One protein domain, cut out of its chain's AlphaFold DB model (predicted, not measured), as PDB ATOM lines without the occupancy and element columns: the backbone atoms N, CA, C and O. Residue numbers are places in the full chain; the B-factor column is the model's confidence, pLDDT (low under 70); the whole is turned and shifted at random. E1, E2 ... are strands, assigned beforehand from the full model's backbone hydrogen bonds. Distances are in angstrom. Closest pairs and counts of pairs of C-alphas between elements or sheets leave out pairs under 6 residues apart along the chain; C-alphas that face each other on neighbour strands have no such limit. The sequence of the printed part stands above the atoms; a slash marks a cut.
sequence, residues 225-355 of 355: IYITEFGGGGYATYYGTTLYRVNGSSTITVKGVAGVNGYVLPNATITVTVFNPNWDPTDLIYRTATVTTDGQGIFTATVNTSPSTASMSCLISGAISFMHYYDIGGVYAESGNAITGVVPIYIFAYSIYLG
ATOM      1  N   ILE A 225      16.499  45.023   5.889       96.19
ATOM      2  CA  ILE A 225      15.275  45.293   6.652       96.19
ATOM      3  C   ILE A 225      15.326  46.727   7.177       96.19
ATOM      4  O   ILE A 225      16.322  47.155   7.762       96.19
ATOM      5  N   TYR A 226      14.229  47.465   7.016       95.75
ATOM      6  CA  TYR A 226      14.100  48.837   7.497       95.75
ATOM      7  C   TYR A 226      12.780  49.022   8.237       95.75
ATOM      8  O   TYR A 226      11.712  48.849   7.656       95.75
ATOM      9  N   ILE A 227      12.838  49.429   9.505       97.50
ATOM     10  CA  ILE A 227      11.656  49.910  10.231       97.50
ATOM     11  C   ILE A 227      11.401  51.355   9.800       97.50
ATOM     12  O   ILE A 227      12.272  52.210   9.943       97.50
ATOM     13  N   THR A 228      10.208  51.629   9.278       96.62
ATOM     14  CA  THR A 228       9.858  52.937   8.710       96.62
ATOM     15  C   THR A 228       8.864  53.707   9.564       96.62
ATOM     16  O   THR A 228       8.841  54.933   9.519       96.62
ATOM     17  N   GLU A 229       8.013  53.009  10.317       96.25
ATOM     18  CA  GLU A 229       6.902  53.633  11.030       96.25
ATOM     19  C   GLU A 229       6.487  52.822  12.266       96.25
ATOM     20  O   GLU A 229       6.577  51.592  12.295       96.25
ATOM     21  N   PHE A 230       5.983  53.534  13.275       95.62
ATOM     22  CA  PHE A 230       5.352  52.959  14.458       95.62
ATOM     23  C   PHE A 230       3.902  53.449  14.603       95.62
ATOM     24  O   PHE A 230       3.607  54.615  14.348       95.62
ATOM     25  N   GLY A 231       3.016  52.568  15.074       92.56
ATOM     26  CA  GLY A 231       1.607  52.829  15.388       92.56
ATOM     27  C   GLY A 231       1.230  52.411  16.819       92.56
ATOM     28  O   GLY A 231       1.982  51.699  17.491       92.56
ATOM     29  N   GLY A 232       0.101  52.914  17.333       86.69
ATOM     30  CA  GLY A 232      -0.348  52.682  18.723       86.69
ATOM     31  C   GLY A 232       0.187  53.678  19.771       86.69
ATOM     32  O   GLY A 232       0.102  53.441  20.970       86.69
ATOM     33  N   GLY A 233       0.755  54.805  19.347       87.50
ATOM     34  CA  GLY A 233       1.549  55.682  20.207       87.50
ATOM     35  C   GLY A 233       1.766  57.076  19.622       87.50
ATOM     36  O   GLY A 233       0.963  57.566  18.830       87.50
ATOM     37  N   GLY A 234       2.850  57.727  20.037       90.50
ATOM     38  CA  GLY A 234       3.296  59.005  19.482       90.50
ATOM     39  C   GLY A 234       4.694  59.379  19.960       90.50
ATOM     40  O   GLY A 234       5.205  58.788  20.905       90.50
ATOM     41  N   TYR A 235       5.333  60.357  19.327       93.31
ATOM     42  CA  TYR A 235       6.655  60.816  19.755       93.31
ATOM     43  C   TYR A 235       6.558  61.722  20.986       93.31
ATOM     44  O   TYR A 235       5.681  62.583  21.070       93.31
ATOM     45  N   ALA A 236       7.468  61.531  21.940       91.69
ATOM     46  CA  ALA A 236       7.561  62.341  23.150       91.69
ATOM     47  C   ALA A 236       9.020  62.654  23.474       91.69
ATOM     48  O   ALA A 236       9.905  61.841  23.208       91.69
ATOM     49  N   THR A 237       9.255  63.822  24.071       93.25
ATOM     50  CA  THR A 237      10.586  64.254  24.504       93.25
ATOM     51  C   THR A 237      10.710  64.134  26.019       93.25
ATOM     52  O   THR A 237      10.036  64.862  26.748       93.25
ATOM     53  N   TYR A 238      11.602  63.265  26.499       86.88
ATOM     54  CA  TYR A 238      11.978  63.187  27.913       86.88
ATOM     55  C   TYR A 238      13.482  63.419  28.054       86.88
ATOM     56  O   TYR A 238      14.278  62.849  27.311       86.88
ATOM     57  N   TYR A 239      13.876  64.286  28.991       85.94
ATOM     58  CA  TYR A 239      15.284  64.619  29.260       85.94
ATOM     59  C   TYR A 239      16.104  64.998  28.006       85.94
ATOM     60  O   TYR A 239      17.286  64.693  27.913       85.94
ATOM     61  N   GLY A 240      15.471  65.675  27.039       89.12
ATOM     62  CA  GLY A 240      16.120  66.147  25.808       89.12
ATOM     63  C   GLY A 240      16.151  65.143  24.651       89.12
ATOM     64  O   GLY A 240      16.550  65.520  23.552       89.12
ATOM     65  N   THR A 241      15.675  63.913  24.849       92.06
ATOM     66  CA  THR A 241      15.629  62.884  23.801       92.06
ATOM     67  C   THR A 241      14.195  62.675  23.335       92.06
ATOM     68  O   THR A 241      13.302  62.468  24.153       92.06
ATOM     69  N   THR A 242      13.966  62.733  22.021       95.38
ATOM     70  CA  THR A 242      12.654  62.455  21.420       95.38
ATOM     71  C   THR A 242      12.638  61.043  20.858       95.38
ATOM     72  O   THR A 242      13.340  60.779  19.887       95.38
ATOM     73  N   LEU A 243      11.835  60.156  21.446       95.00
ATOM     74  CA  LEU A 243      11.650  58.776  20.982       95.00
ATOM     75  C   LEU A 243      10.167  58.496  20.743       95.00
ATOM     76  O   LEU A 243       9.294  59.226  21.225       95.00
ATOM     77  N   TYR A 244       9.881  57.417  20.016       94.25
ATOM     78  CA  TYR A 244       8.519  56.911  19.928       94.25
ATOM     79  C   TYR A 244       8.086  56.368  21.290       94.25
ATOM     80  O   TYR A 244       8.813  55.608  21.926       94.25
ATOM     81  N   ARG A 245       6.904  56.768  21.746       91.62
ATOM     82  CA  ARG A 245       6.311  56.360  23.013       91.62
ATOM     83  C   ARG A 245       5.084  55.516  22.737       91.62
ATOM     84  O   ARG A 245       4.113  55.999  22.148       91.62
ATOM     85  N   VAL A 246       5.106  54.282  23.224       88.12
ATOM     86  CA  VAL A 246       3.919  53.428  23.255       88.12
ATOM     87  C   VAL A 246       2.931  54.084  24.220       88.12
ATOM     88  O   VAL A 246       3.254  54.329  25.386       88.12
ATOM     89  N   ASN A 247       1.753  54.475  23.723       73.62
ATOM     90  CA  ASN A 247       0.698  54.971  24.608       73.62
ATOM     91  C   ASN A 247       0.183  53.791  25.445       73.62
ATOM     92  O   ASN A 247       0.535  52.657  25.165       73.62
ATOM     93  N   GLY A 248      -0.631  54.015  26.481       63.69
ATOM     94  CA  GLY A 248      -1.099  52.955  27.396       63.69
ATOM     95  C   GLY A 248      -1.892  51.786  26.770       63.69
ATOM     96  O   GLY A 248      -2.548  51.054  27.504       63.69
ATOM     97  N   SER A 249      -1.877  51.614  25.443       63.00
ATOM     98  CA  SER A 249      -2.233  50.379  24.753       63.00
ATOM     99  C   SER A 249      -1.246  49.264  25.097       63.00
ATOM    100  O   SER A 249      -0.036  49.461  25.157       63.00
ATOM    101  N   SER A 250      -1.763  48.050  25.256       75.75
ATOM    102  CA  SER A 250      -0.968  46.829  25.424       75.75
ATOM    103  C   SER A 250      -0.325  46.351  24.116       75.75
ATOM    104  O   SER A 250       0.019  45.179  24.001       75.75
ATOM    105  N   THR A 251      -0.223  47.210  23.100       88.12
ATOM    106  CA  THR A 251       0.302  46.872  21.777       88.12
ATOM    107  C   THR A 251       1.048  48.040  21.143       88.12
ATOM    108  O   THR A 251       0.719  49.210  21.360       88.12
ATOM    109  N   ILE A 252       2.022  47.691  20.306       92.31
ATOM    110  CA  ILE A 252       2.686  48.570  19.344       92.31
ATOM    111  C   ILE A 252       2.567  47.944  17.954       92.31
ATOM    112  O   ILE A 252       2.750  46.737  17.788       92.31
ATOM    113  N   THR A 253       2.274  48.766  16.950       95.69
ATOM    114  CA  THR A 253       2.356  48.357  15.545       95.69
ATOM    115  C   THR A 253       3.685  48.831  14.978       95.69
ATOM    116  O   THR A 253       4.051  49.991  15.150       95.69
ATOM    117  N   VAL A 254       4.413  47.947  14.311       97.62
ATOM    118  CA  VAL A 254       5.705  48.225  13.683       97.62
ATOM    119  C   VAL A 254       5.561  47.937  12.200       97.62
ATOM    120  O   VAL A 254       5.169  46.833  11.814       97.62
ATOM    121  N   LYS A 255       5.861  48.936  11.375       98.06
ATOM    122  CA  LYS A 255       5.813  48.828   9.923       98.06
ATOM    123  C   LYS A 255       7.191  49.088   9.338       98.06
ATOM    124  O   LYS A 255       7.927  49.961   9.807       98.06
ATOM    125  N   GLY A 256       7.517  48.340   8.300       97.31
ATOM    126  CA  GLY A 256       8.781  48.474   7.605       97.31
ATOM    127  C   GLY A 256       8.768  47.832   6.232       97.31
ATOM    128  O   GLY A 256       7.730  47.364   5.762       97.31
ATOM    129  N   VAL A 257       9.936  47.832   5.603       96.25
ATOM    130  CA  VAL A 257      10.180  47.234   4.289       96.25
ATOM    131  C   VAL A 257      11.307  46.222   4.421       96.25
ATOM    132  O   VAL A 257      12.291  46.490   5.116       96.25
ATOM    133  N   ALA A 258      11.156  45.075   3.771       94.19
ATOM    134  CA  ALA A 258      12.201  44.075   3.635       94.19
ATOM    135  C   ALA A 258      12.584  43.895   2.161       94.19
ATOM    136  O   ALA A 258      11.743  44.029   1.263       94.19
ATOM    137  N   GLY A 259      13.856  43.602   1.924       90.50
ATOM    138  CA  GLY A 259      14.429  43.491   0.595       90.50
ATOM    139  C   GLY A 259      15.564  42.483   0.501       90.50
ATOM    140  O   GLY A 259      16.021  41.933   1.506       90.50
ATOM    141  N   VAL A 260      15.972  42.246  -0.743       85.50
ATOM    142  CA  VAL A 260      17.156  41.471  -1.111       85.50
ATOM    143  C   VAL A 260      17.917  42.204  -2.212       85.50
ATOM    144  O   VAL A 260      17.317  42.575  -3.226       85.50
ATOM    145  N   ASN A 261      19.217  42.449  -2.034       81.38
ATOM    146  CA  ASN A 261      20.062  43.138  -3.025       81.38
ATOM    147  C   ASN A 261      19.442  44.443  -3.596       81.38
ATOM    148  O   ASN A 261      19.480  44.685  -4.807       81.38
ATOM    149  N   GLY A 262      18.827  45.273  -2.745       79.81
ATOM    150  CA  GLY A 262      18.168  46.525  -3.141       79.81
ATOM    151  C   GLY A 262      16.797  46.401  -3.830       79.81
ATOM    152  O   GLY A 262      16.247  47.419  -4.259       79.81
ATOM    153  N   TYR A 263      16.218  45.201  -3.936       84.19
ATOM    154  CA  TYR A 263      14.848  44.980  -4.417       84.19
ATOM    155  C   TYR A 263      13.895  44.692  -3.259       84.19
ATOM    156  O   TYR A 263      14.284  44.074  -2.272       84.19
ATOM    157  N   VAL A 264      12.628  45.101  -3.383       88.75
ATOM    158  CA  VAL A 264      11.594  44.723  -2.408       88.75
ATOM    159  C   VAL A 264      11.351  43.218  -2.457       88.75
ATOM    160  O   VAL A 264      11.261  42.640  -3.541       88.75
ATOM    161  N   LEU A 265      11.223  42.591  -1.290       88.94
ATOM    162  CA  LEU A 265      11.090  41.143  -1.185       88.94
ATOM    163  C   LEU A 265       9.690  40.767  -0.682       88.94
ATOM    164  O   LEU A 265       9.424  40.897   0.517       88.94
ATOM    165  N   PRO A 266       8.773  40.328  -1.561       87.81
ATOM    166  CA  PRO A 266       7.459  39.840  -1.162       87.81
ATOM    167  C   PRO A 266       7.534  38.453  -0.512       87.81
ATOM    168  O   PRO A 266       8.418  37.658  -0.833       87.81
ATOM    169  N   ASN A 267       6.571  38.140   0.361       83.56
ATOM    170  CA  ASN A 267       6.482  36.880   1.116       83.56
ATOM    171  C   ASN A 267       7.703  36.572   2.011       83.56
ATOM    172  O   ASN A 267       7.900  35.426   2.416       83.56
ATOM    173  N   ALA A 268       8.503  37.583   2.349       88.88
ATOM    174  CA  ALA A 268       9.600  37.450   3.294       88.88
ATOM    175  C   ALA A 268       9.052  37.259   4.709       88.88
ATOM    176  O   ALA A 268       8.157  37.997   5.128       88.88
ATOM    177  N   THR A 269       9.603  36.307   5.460       90.62
ATOM    178  CA  THR A 269       9.230  36.124   6.871       90.62
ATOM    179  C   THR A 269      10.014  37.098   7.743       90.62
ATOM    180  O   THR A 269      11.243  37.044   7.776       90.62
ATOM    181  N   ILE A 270       9.301  37.961   8.468       95.19
ATOM    182  CA  ILE A 270       9.868  38.975   9.359       95.19
ATOM    183  C   ILE A 270       9.398  38.716  10.785       95.19
ATOM    184  O   ILE A 270       8.194  38.683  11.051       95.19
ATOM    185  N   THR A 271      10.342  38.595  11.714       97.00
ATOM    186  CA  THR A 271      10.059  38.605  13.149       97.00
ATOM    187  C   THR A 271      10.387  39.981  13.702       97.00
ATOM    188  O   THR A 271      11.512  40.459  13.590       97.00
ATOM    189  N   VAL A 272       9.394  40.642  14.290       98.06
ATOM    190  CA  VAL A 272       9.581  41.910  14.993       98.06
ATOM    191  C   VAL A 272       9.630  41.639  16.481       98.06
ATOM    192  O   VAL A 272       8.698  41.047  17.027       98.06
ATOM    193  N   THR A 273      10.674  42.138  17.134       96.50
ATOM    194  CA  THR A 273      10.888  41.997  18.572       96.50
ATOM    195  C   THR A 273      10.830  43.355  19.252       96.50
ATOM    196  O   THR A 273      11.556  44.283  18.896       96.50
ATOM    197  N   VAL A 274       9.991  43.452  20.277       94.00
ATOM    198  CA  VAL A 274       9.969  44.551  21.244       94.00
ATOM    199  C   VAL A 274      10.549  44.027  22.543       94.00
ATOM    200  O   VAL A 274      10.142  42.963  23.013       94.00
ATOM    201  N   PHE A 275      11.472  44.774  23.140       92.56
ATOM    202  CA  PHE A 275      12.039  44.399  24.424       92.56
ATOM    203  C   PHE A 275      12.079  45.550  25.422       92.56
ATOM    204  O   PHE A 275      12.283  46.711  25.058       92.56
ATOM    205  N   ASN A 276      11.921  45.201  26.696       90.19
ATOM    206  CA  ASN A 276      12.161  46.083  27.831       90.19
ATOM    207  C   ASN A 276      12.954  45.301  28.891       90.19
ATOM    208  O   ASN A 276      12.417  44.339  29.444       90.19
ATOM    209  N   PRO A 277      14.200  45.695  29.211       87.69
ATOM    210  CA  PRO A 277      15.004  45.001  30.217       87.69
ATOM    211  C   PRO A 277      14.402  45.061  31.632       87.69
ATOM    212  O   PRO A 277      14.805  44.277  32.484       87.69
ATOM    213  N   ASN A 278      13.449  45.967  31.878       84.62
ATOM    214  CA  ASN A 278      12.783  46.135  33.170       84.62
ATOM    215  C   ASN A 278      11.479  45.320  33.299       84.62
ATOM    216  O   ASN A 278      10.825  45.389  34.340       84.62
ATOM    217  N   TRP A 279      11.063  44.574  32.267       84.06
ATOM    218  CA  TRP A 279       9.914  43.670  32.375       84.06
ATOM    219  C   TRP A 279      10.268  42.412  33.182       84.06
ATOM    220  O   TRP A 279      11.309  41.796  32.971       84.06
ATOM    221  N   ASP A 280       9.361  42.033  34.084       76.00
ATOM    222  CA  ASP A 280       9.487  40.915  35.027       76.00
ATOM    223  C   ASP A 280       8.182  40.086  35.003       76.00
ATOM    224  O   ASP A 280       7.102  40.696  34.982       76.00
ATOM    225  N   PRO A 281       8.215  38.736  35.001       74.94
ATOM    226  CA  PRO A 281       9.380  37.836  34.989       74.94
ATOM    227  C   PRO A 281      10.290  37.948  33.755       74.94
ATOM    228  O   PRO A 281       9.916  38.519  32.734       74.94
ATOM    229  N   THR A 282      11.521  37.431  33.854       74.50
ATOM    230  CA  THR A 282      12.581  37.546  32.825       74.50
ATOM    231  C   THR A 282      12.197  36.986  31.451       74.50
ATOM    232  O   THR A 282      12.742  37.403  30.433       74.50
ATOM    233  N   ASP A 283      11.254  36.048  31.401       76.19
ATOM    234  CA  ASP A 283      10.657  35.517  30.169       76.19
ATOM    235  C   ASP A 283       9.719  36.523  29.476       76.19
ATOM    236  O   ASP A 283       9.307  36.317  28.334       76.19
ATOM    237  N   LEU A 284       9.402  37.643  30.133       79.81
ATOM    238  CA  LEU A 284       8.609  38.728  29.577       79.81
ATOM    239  C   LEU A 284       9.423  39.855  28.954       79.81
ATOM    240  O   LEU A 284       8.815  40.716  28.327       79.81
ATOM    241  N   ILE A 285      10.756  39.828  29.072       86.75
ATOM    242  CA  ILE A 285      11.656  40.865  28.537       86.75
ATOM    243  C   ILE A 285      11.462  41.052  27.034       86.75
ATOM    244  O   ILE A 285      11.545  42.180  26.557       86.75
ATOM    245  N   TYR A 286      11.166  39.973  26.307       90.75
ATOM    246  CA  TYR A 286      10.977  39.980  24.863       90.75
ATOM    247  C   TYR A 286       9.531  39.662  24.486       90.75
ATOM    248  O   TYR A 286       8.860  38.796  25.062       90.75
ATOM    249  N   ARG A 287       9.049  40.373  23.474       91.12
ATOM    250  CA  ARG A 287       7.747  40.171  22.845       91.12
ATOM    251  C   ARG A 287       7.946  40.166  21.350       91.12
ATOM    252  O   ARG A 287       8.548  41.093  20.819       91.12
ATOM    253  N   THR A 288       7.437  39.141  20.686       94.62
ATOM    254  CA  THR A 288       7.637  38.964  19.252       94.62
ATOM    255  C   THR A 288       6.312  38.871  18.512       94.62
ATOM    256  O   THR A 288       5.289  38.468  19.070       94.62
ATOM    257  N   ALA A 289       6.333  39.263  17.244       96.25
ATOM    258  CA  ALA A 289       5.308  38.916  16.275       96.25
ATOM    259  C   ALA A 289       5.992  38.576  14.950       96.25
ATOM    260  O   ALA A 289       6.859  39.321  14.494       96.25
ATOM    261  N   THR A 290       5.587  37.466  14.339       95.44
ATOM    262  CA  THR A 290       6.091  37.031  13.034       95.44
ATOM    263  C   THR A 290       5.026  37.280  11.976       95.44
ATOM    264  O   THR A 290       3.866  36.906  12.156       95.44
ATOM    265  N   VAL A 291       5.414  37.936  10.886       95.25
ATOM    266  CA  VAL A 291       4.542  38.311   9.766       95.25
ATOM    267  C   VAL A 291       5.240  38.042   8.437       95.25
ATOM    268  O   VAL A 291       6.455  37.857   8.396       95.25
ATOM    269  N   THR A 292       4.480  38.042   7.345       91.69
ATOM    270  CA  THR A 292       5.023  38.003   5.982       91.69
ATOM    271  C   THR A 292       4.874  39.357   5.301       91.69
ATOM    272  O   THR A 292       3.897  40.069   5.547       91.69
ATOM    273  N   THR A 293       5.827  39.722   4.447       93.25
ATOM    274  CA  THR A 293       5.709  40.929   3.623       93.25
ATOM    275  C   THR A 293       4.674  40.773   2.511       93.25
ATOM    276  O   THR A 293       4.444  39.675   1.999       93.25
ATOM    277  N   ASP A 294       4.057  41.886   2.120       91.31
ATOM    278  CA  ASP A 294       3.145  41.948   0.978       91.31
ATOM    279  C   ASP A 294       3.884  42.031  -0.375       91.31
ATOM    280  O   ASP A 294       5.111  41.982  -0.453       91.31
ATOM    281  N   GLY A 295       3.129  42.200  -1.467       86.69
ATOM    282  CA  GLY A 295       3.663  42.338  -2.828       86.69
ATOM    283  C   GLY A 295       4.586  43.545  -3.061       86.69
ATOM    284  O   GLY A 295       5.132  43.679  -4.152       86.69
ATOM    285  N   GLN A 296       4.734  44.448  -2.088       91.25
ATOM    286  CA  GLN A 296       5.642  45.599  -2.114       91.25
ATOM    287  C   GLN A 296       6.781  45.457  -1.091       91.25
ATOM    288  O   GLN A 296       7.496  46.424  -0.832       91.25
ATOM    289  N   GLY A 297       6.954  44.274  -0.491       92.44
ATOM    290  CA  GLY A 297       7.958  44.035   0.544       92.44
ATOM    291  C   GLY A 297       7.623  44.689   1.886       92.44
ATOM    292  O   GLY A 297       8.493  44.772   2.751       92.44
ATOM    293  N   ILE A 298       6.391  45.166   2.091       96.50
ATOM    294  CA  ILE A 298       5.997  45.848   3.326       96.50
ATOM    295  C   ILE A 298       5.571  44.811   4.361       96.50
ATOM    296  O   ILE A 298       4.703  43.982   4.094       96.50
ATOM    297  N   PHE A 299       6.122  44.901   5.572       97.31
ATOM    298  CA  PHE A 299       5.630  44.161   6.733       97.31
ATOM    299  C   PHE A 299       4.904  45.094   7.703       97.31
ATOM    300  O   PHE A 299       5.280  46.254   7.881       97.31
ATOM    301  N   THR A 300       3.857  44.586   8.355       98.00
ATOM    302  CA  THR A 300       3.156  45.268   9.453       98.00
ATOM    303  C   THR A 300       2.906  44.269  10.572       98.00
ATOM    304  O   THR A 300       2.056  43.392  10.446       98.00
ATOM    305  N   ALA A 301       3.648  44.398  11.667       97.75
ATOM    306  CA  ALA A 301       3.549  43.523  12.827       97.75
ATOM    307  C   ALA A 301       2.906  44.266  14.000       97.75
ATOM    308  O   ALA A 301       3.292  45.391  14.310       97.75
ATOM    309  N   THR A 302       1.950  43.635  14.680       95.81
ATOM    310  CA  THR A 302       1.411  44.148  15.947       95.81
ATOM    311  C   THR A 302       1.942  43.286  17.078       95.81
ATOM    312  O   THR A 302       1.616  42.105  17.170       95.81
ATOM    313  N   VAL A 303       2.769  43.882  17.931       93.56
ATOM    314  CA  VAL A 303       3.417  43.207  19.053       93.56
ATOM    315  C   VAL A 303       2.718  43.618  20.342       93.56
ATOM    316  O   VAL A 303       2.535  44.808  20.601       93.56
ATOM    317  N   ASN A 304       2.343  42.639  21.164       88.56
ATOM    318  CA  ASN A 304       1.817  42.912  22.497       88.56
ATOM    319  C   ASN A 304       2.936  43.432  23.399       88.56
ATOM    320  O   ASN A 304       3.939  42.752  23.604       88.56
ATOM    321  N   THR A 305       2.746  44.606  23.983       81.69
ATOM    322  CA  THR A 305       3.583  45.114  25.066       81.69
ATOM    323  C   THR A 305       2.982  44.674  26.397       81.69
ATOM    324  O   THR A 305       1.760  44.652  26.554       81.69
ATOM    325  N   SER A 306       3.817  44.285  27.364       69.31
ATOM    326  CA  SER A 306       3.316  43.840  28.672       69.31
ATOM    327  C   SER A 306       2.466  44.943  29.332       69.31
ATOM    328  O   SER A 306       2.876  46.108  29.283       69.31
ATOM    329  N   PRO A 307       1.302  44.634  29.937       59.38
ATOM    330  CA  PRO A 307       0.574  45.615  30.731       59.38
ATOM    331  C   PRO A 307       1.431  46.022  31.937       59.38
ATOM    332  O   PRO A 307       1.977  45.175  32.641       59.38
ATOM    333  N   SER A 308       1.566  47.328  32.161       55.38
ATOM    334  CA  SER A 308       2.258  47.887  33.328       55.38
ATOM    335  C   SER A 308       1.687  47.330  34.640       55.38
ATOM    336  O   SER A 308       0.472  47.208  34.802       55.38
ATOM    337  N   THR A 309       2.575  46.995  35.578       53.72
ATOM    338  CA  THR A 309       2.276  46.228  36.798       53.72
ATOM    339  C   THR A 309       2.035  47.061  38.059       53.72
ATOM    340  O   THR A 309       1.818  46.471  39.116       53.72
ATOM    341  N   ALA A 310       2.017  48.400  38.023       51.34
ATOM    342  CA  ALA A 310       1.789  49.159  39.258       51.34
ATOM    343  C   ALA A 310       1.129  50.531  39.069       51.34
ATOM    344  O   ALA A 310       1.566  51.371  38.284       51.34
ATOM    345  N   SER A 311       0.110  50.792  39.889       53.34
ATOM    346  CA  SER A 311      -0.297  52.145  40.268       53.34
ATOM    347  C   SER A 311       0.049  52.336  41.742       53.34
ATOM    348  O   SER A 311      -0.417  51.580  42.591       53.34
ATOM    349  N   MET A 312       0.890  53.320  42.061       51.12
ATOM    350  CA  MET A 312       1.084  53.744  43.450       51.12
ATOM    351  C   MET A 312       0.149  54.919  43.707       51.12
ATOM    352  O   MET A 312       0.280  55.955  43.057       51.12
ATOM    353  N   SER A 313      -0.803  54.750  44.624       54.00
ATOM    354  CA  SER A 313      -1.705  55.823  45.049       54.00
ATOM    355  C   SER A 313      -1.536  56.107  46.537       54.00
ATOM    356  O   SER A 313      -1.457  55.186  47.350       54.00
ATOM    357  N   CYS A 314      -1.474  57.386  46.893       53.88
ATOM    358  CA  CYS A 314      -1.692  57.864  48.254       53.88
ATOM    359  C   CYS A 314      -2.829  58.892  48.237       53.88
ATOM    360  O   CYS A 314      -3.005  59.582  47.237       53.88
ATOM    361  N   LEU A 315      -3.603  58.956  49.324       56.12
ATOM    362  CA  LEU A 315      -4.706  59.904  49.502       56.12
ATOM    363  C   LEU A 315      -4.237  61.086  50.361       56.12
ATOM    364  O   LEU A 315      -3.918  60.925  51.539       56.12
ATOM    365  N   ILE A 316      -4.239  62.268  49.774       57.03
ATOM    366  CA  ILE A 316      -4.073  63.602  50.334       57.03
ATOM    367  C   ILE A 316      -5.366  64.382  50.019       57.03
ATOM    368  O   ILE A 316      -6.323  63.861  49.448       57.03
ATOM    369  N   SER A 317      -5.499  65.595  50.544       57.56
ATOM    370  CA  SER A 317      -6.676  66.433  50.289       57.56
ATOM    371  C   SER A 317      -6.273  67.518  49.299       57.56
ATOM    372  O   SER A 317      -5.435  68.357  49.634       57.56
ATOM    373  N   GLY A 318      -6.824  67.503  48.081       65.88
ATOM    374  CA  GLY A 318      -6.501  68.495  47.054       65.88
ATOM    375  C   GLY A 318      -6.772  68.036  45.621       65.88
ATOM    376  O   GLY A 318      -7.462  67.050  45.379       65.88
ATOM    377  N   ALA A 319      -6.254  68.797  44.653       63.06
ATOM    378  CA  ALA A 319      -6.306  68.420  43.245       63.06
ATOM    379  C   ALA A 319      -5.402  67.205  42.990       63.06
ATOM    380  O   ALA A 319      -4.217  67.242  43.313       63.06
ATOM    381  N   ILE A 320      -5.961  66.161  42.376       65.06
ATOM    382  CA  ILE A 320      -5.221  64.947  42.021       65.06
ATOM    383  C   ILE A 320      -4.223  65.288  40.912       65.06
ATOM    384  O   ILE A 320      -4.616  65.738  39.833       65.06
ATOM    385  N   SER A 321      -2.941  65.029  41.159       67.81
ATOM    386  CA  SER A 321      -1.906  65.052  40.124       67.81
ATOM    387  C   SER A 321      -1.457  63.628  39.805       67.81
ATOM    388  O   SER A 321      -1.294  62.796  40.701       67.81
ATOM    389  N   PHE A 322      -1.284  63.331  38.518       70.62
ATOM    390  CA  PHE A 322      -0.738  62.059  38.055       70.62
ATOM    391  C   PHE A 322       0.551  62.301  37.275       70.62
ATOM    392  O   PHE A 322       0.658  63.250  36.497       70.62
ATOM    393  N   MET A 323       1.533  61.429  37.489       78.00
ATOM    394  CA  MET A 323       2.792  61.423  36.750       78.00
ATOM    395  C   MET A 323       3.039  60.031  36.183       78.00
ATOM    396  O   MET A 323       2.990  59.043  36.914       78.00
ATOM    397  N   HIS A 324       3.295  59.968  34.878       79.75
ATOM    398  CA  HIS A 324       3.616  58.734  34.169       79.75
ATOM    399  C   HIS A 324       5.128  58.562  34.061       79.75
ATOM    400  O   HIS A 324       5.839  59.494  33.679       79.75
ATOM    401  N   TYR A 325       5.592  57.352  34.345       83.00
ATOM    402  CA  TYR A 325       6.976  56.932  34.197       83.00
ATOM    403  C   TYR A 325       7.079  55.951  33.037       83.00
ATOM    404  O   TYR A 325       6.205  55.103  32.837       83.00
ATOM    405  N   TYR A 326       8.153  56.094  32.270       85.69
ATOM    406  CA  TYR A 326       8.426  55.292  31.090       85.69
ATOM    407  C   TYR A 326       9.831  54.710  31.189       85.69
ATOM    408  O   TYR A 326      10.772  55.422  31.544       85.69
ATOM    409  N   ASP A 327       9.952  53.438  30.837       88.69
ATOM    410  CA  ASP A 327      11.227  52.771  30.620       88.69
ATOM    411  C   ASP A 327      11.743  53.058  29.211       88.69
ATOM    412  O   ASP A 327      10.973  53.376  28.296       88.69
ATOM    413  N   ILE A 328      13.053  52.895  29.026       91.19
ATOM    414  CA  ILE A 328      13.669  52.854  27.701       91.19
ATOM    415  C   ILE A 328      13.854  51.387  27.320       91.19
ATOM    416  O   ILE A 328      14.629  50.667  27.947       91.19
ATOM    417  N   GLY A 329      13.138  50.974  26.280       92.06
ATOM    418  CA  GLY A 329      13.291  49.677  25.630       92.06
ATOM    419  C   GLY A 329      13.788  49.835  24.199       92.06
ATOM    420  O   GLY A 329      14.311  50.885  23.811       92.06
ATOM    421  N   GLY A 330      13.579  48.803  23.390       95.06
ATOM    422  CA  GLY A 330      13.943  48.837  21.981       95.06
ATOM    423  C   GLY A 330      13.067  47.960  21.103       95.06
ATOM    424  O   GLY A 330      12.396  47.041  21.572       95.06
ATOM    425  N   VAL A 331      13.092  48.268  19.810       97.44
ATOM    426  CA  VAL A 331      12.474  47.470  18.752       97.44
ATOM    427  C   VAL A 331      13.528  47.123  17.716       97.44
ATOM    428  O   VAL A 331      14.308  47.986  17.320       97.44
ATOM    429  N   TYR A 332      13.532  45.883  17.256       97.81
ATOM    430  CA  TYR A 332      14.258  45.481  16.059       97.81
ATOM    431  C   TYR A 332      13.422  44.485  15.257       97.81
ATOM    432  O   TYR A 332      12.467  43.899  15.773       97.81
ATOM    433  N   ALA A 333      13.761  44.327  13.984       97.81
ATOM    434  CA  ALA A 333      13.170  43.327  13.110       97.81
ATOM    435  C   ALA A 333      14.271  42.447  12.515       97.81
ATOM    436  O   ALA A 333      15.387  42.918  12.297       97.81
ATOM    437  N   GLU A 334      13.956  41.181  12.267       95.88
ATOM    438  CA  GLU A 334      14.902  40.199  11.744       95.88
ATOM    439  C   GLU A 334      14.270  39.254  10.714       95.88
ATOM    440  O   GLU A 334      13.061  38.998  10.731       95.88
ATOM    441  N   SER A 335      15.111  38.739   9.818       92.12
ATOM    442  CA  SER A 335      14.797  37.712   8.824       92.12
ATOM    443  C   SER A 335      16.046  36.866   8.588       92.12
ATOM    444  O   SER A 335      17.059  37.366   8.103       92.12
ATOM    445  N   GLY A 336      16.016  35.591   8.982       84.00
ATOM    446  CA  GLY A 336      17.211  34.744   8.939       84.00
ATOM    447  C   GLY A 336      18.363  35.356   9.744       84.00
ATOM    448  O   GLY A 336      18.270  35.471  10.962       84.00
ATOM    449  N   ASN A 337      19.436  35.756   9.055       84.75
ATOM    450  CA  ASN A 337      20.603  36.407   9.665       84.75
ATOM    451  C   ASN A 337      20.569  37.945   9.586       84.75
ATOM    452  O   ASN A 337      21.414  38.599  10.199       84.75
ATOM    453  N   ALA A 338      19.643  38.530   8.823       90.06
ATOM    454  CA  ALA A 338      19.501  39.976   8.738       90.06
ATOM    455  C   ALA A 338      18.750  40.497   9.962       90.06
ATOM    456  O   ALA A 338      17.690  39.986  10.316       90.06
ATOM    457  N   ILE A 339      19.291  41.540  10.586       94.69
ATOM    458  CA  ILE A 339      18.713  42.191  11.760       94.69
ATOM    459  C   ILE A 339      18.847  43.704  11.616       94.69
ATOM    460  O   ILE A 339      19.896  44.217  11.217       94.69
ATOM    461  N   THR A 340      17.791  44.444  11.941       96.00
ATOM    462  CA  THR A 340      17.878  45.904  11.999       96.00
ATOM    463  C   THR A 340      18.710  46.356  13.193       96.00
ATOM    464  O   THR A 340      18.813  45.675  14.212       96.00
ATOM    465  N   GLY A 341      19.217  47.590  13.139       95.00
ATOM    466  CA  GLY A 341      19.623  48.272  14.365       95.00
ATOM    467  C   GLY A 341      18.460  48.346  15.364       95.00
ATOM    468  O   GLY A 341      17.291  48.412  14.972       95.00
ATOM    469  N   VAL A 342      18.782  48.347  16.659       96.81
ATOM    470  CA  VAL A 342      17.781  48.561  17.709       96.81
ATOM    471  C   VAL A 342      17.318  50.014  17.673       96.81
ATOM    472  O   VAL A 342      18.117  50.935  17.848       96.81
ATOM    473  N   VAL A 343      16.013  50.215  17.500       96.75
ATOM    474  CA  VAL A 343      15.370  51.524  17.594       96.75
ATOM    475  C   VAL A 343      14.886  51.732  19.031       96.75
ATOM    476  O   VAL A 343      13.986  51.010  19.469       96.75
ATOM    477  N   PRO A 344      15.457  52.683  19.791       95.94
ATOM    478  CA  PRO A 344      15.050  52.919  21.170       95.94
ATOM    479  C   PRO A 344      13.650  53.541  21.239       95.94
ATOM    480  O   PRO A 344      13.325  54.457  20.479       95.94
ATOM    481  N   ILE A 345      12.833  53.067  22.180       93.56
ATOM    482  CA  ILE A 345      11.457  53.539  22.392       93.56
ATOM    483  C   ILE A 345      11.145  53.723  23.879       93.56
ATOM    484  O   ILE A 345      11.756  53.089  24.740       93.56
ATOM    485  N   TYR A 346      10.158  54.570  24.176       92.00
ATOM    486  CA  TYR A 346       9.585  54.705  25.511       92.00
ATOM    487  C   TYR A 346       8.424  53.727  25.702       92.00
ATOM    488  O   TYR A 346       7.448  53.750  24.944       92.00
ATOM    489  N   ILE A 347       8.505  52.910  26.749       88.50
ATOM    490  CA  ILE A 347       7.485  51.925  27.123       88.50
ATOM    491  C   ILE A 347       6.905  52.330  28.474       88.50
ATOM    492  O   ILE A 347       7.642  52.675  29.392       88.50
ATOM    493  N   PHE A 348       5.578  52.342  28.597       84.38
ATOM    494  CA  PHE A 348       4.926  52.737  29.843       84.38
ATOM    495  C   PHE A 348       5.301  51.785  30.988       84.38
ATOM    496  O   PHE A 348       5.108  50.575  30.874       84.38
ATOM    497  N   ALA A 349       5.815  52.346  32.084       81.56
ATOM    498  CA  ALA A 349       6.288  51.590  33.237       81.56
ATOM    499  C   ALA A 349       5.264  51.606  34.376       81.56
ATOM    500  O   ALA A 349       4.815  50.545  34.802       81.56
ATOM    501  N   TYR A 350       4.872  52.788  34.863       78.12
ATOM    502  CA  TYR A 350       3.875  52.956  35.930       78.12
ATOM    503  C   TYR A 350       3.393  54.408  36.046       78.12
ATOM    504  O   TYR A 350       3.963  55.331  35.462       78.12
ATOM    505  N   SER A 351       2.348  54.615  36.850       78.31
ATOM    506  CA  SER A 351       1.871  55.945  37.247       78.31
ATOM    507  C   SER A 351       1.968  56.132  38.757       78.31
ATOM    508  O   SER A 351       1.635  55.220  39.521       78.31
ATOM    509  N   ILE A 352       2.349  57.335  39.185       74.06
ATOM    510  CA  ILE A 352       2.206  57.783  40.573       74.06
ATOM    511  C   ILE A 352       1.009  58.727  40.655       74.06
ATOM    512  O   ILE A 352       0.927  59.698  39.899       74.06
ATOM    513  N   TYR A 353       0.104  58.432  41.586       71.56
ATOM    514  CA  TYR A 353      -1.051  59.253  41.919       71.56
ATOM    515  C   TYR A 353      -0.791  59.945  43.255       71.56
ATOM    516  O   TYR A 353      -0.725  59.293  44.299       71.56
ATOM    517  N   LEU A 354      -0.657  61.267  43.205       61.84
ATOM    518  CA  LEU A 354      -0.699  62.128  44.380       61.84
ATOM    519  C   LEU A 354      -2.108  62.718  44.401       61.84
ATOM    520  O   LEU A 354      -2.358  63.789  43.836       61.84
ATOM    521  N   GLY A 355      -3.039  61.910  44.906       56.91
ATOM    522  CA  GLY A 355      -4.377  62.359  45.271       56.91
ATOM    523  C   GLY A 355      -4.330  62.948  46.645       56.91
ATOM    524  O   GLY A 355      -3.404  62.535  47.373       56.91
TER     525      GLY A 355
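This is residues 225 to 355 of the 355 residues of an uncharacterized protein of Mahella australiensis (strain DSM 15567 / CIP 107919 / 50-1 BON) (UniProt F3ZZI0). A slim sandwich of two strongly twisted sheets, partly face to face, makes one end of the domain: E1, E4 and E7 on one side, E5, E6 and the later residues of E9 on the other. From it the earlier residues of E9 and the later residues of E10 run out together as a long narrow arm, with short E8 beside E10 toward its far end, while the hairpin E2 and E3 lies at the side, where E1 turns into E2 and E3 joins E10. The printed part has 131 residues, no named helix and ten named strands, E1 to E10 in chain order, and its class is all strand. The sheet E1, E4, E7 has that order and is antiparallel; the other, of seven strands, is branched and mixed. The whole is only just loose, close to compact, with a radius of gyration of the C-alphas of 17.3 A, and the arm lengthens a rod that spans 63 by 29 by 22 A.

E1, residues 225 to 231, is an edge strand and the antiparallel neighbour of E4, residues 251 to 260; N 226 and O 257 are 2.9 A apart, within hydrogen-bond range. E1 runs on into E2, residues 233 to 238, across a break of one residue, at 93 degrees. E2 and E3, residues 241 to 246, form a hairpin, with N 236 and O 243 at 3.0 A. On the other side of E3 from E2 is its parallel neighbour E10, residues 343 to 354, with N 346 and O 244 at 2.8 A. E4 is the inner strand of its sheet, and its other neighbour, E7, residues 298 to 304, is antiparallel to it, with N 254 and O 301 at 2.8 A. E5, residues 269 to 275, and E6, residues 286 to 292, form a hairpin at 159 degrees, with N 272 and O 289 at 2.9 A. On the other side of E5 is E9, residues 321 to 335, antiparallel, with N 273 and O 332 at 2.9 A. Between the two sheets, E6 and E7 have 12 pairs of C-alphas within 8 A, the closest being those of Ala 289 and Val 303, 5.5 A apart. E1 and E9 have 6 such pairs, the closest C-alphas being those of Ile 225 and Ala 333 at 7.1 A. E4 and E9 are near each other. E9 and E10 form a hairpin at 159 degrees, with N 325 and O 350 at 2.8 A. E10 has three neighbours: E9 on one side, and on the other E3 beside residues 345 to 347 and E8, residues 311 to 314, beside residues 351 to 354. E8 is parallel to E10, with N 353 and O 312 at 2.9 A, and is apart from E7 and E9.

E1 begins at C-alpha 225, (15.275, 45.293, 6.652), and is 17.9 A long. E2 and E3 measure 15.0 A and 15.1 A, and E4 measures 28.9 A. E5, E6 and E7 measure 19.6 A, 19.9 A and 19.8 A, and E8 measures 9.9 A. E9, the longest strand with 15 residues, starts at (-1.906, 65.052, 40.124) and covers 44.8 A. E10 covers 33.0 A and ends at C-alpha 354, (-0.699, 62.128, 44.380).

The two C-alphas farthest apart, those of Asn 261 and Ser 317, are 64.0 A apart. The printed part has no cut and no long link, and it ends at the chain's last residue, Gly 355. Mean pLDDT of the printed part is 85.0; it is under 70 at residues 248 to 249, 306 to 321 and 354 to 355, and E8 has a mean of 53.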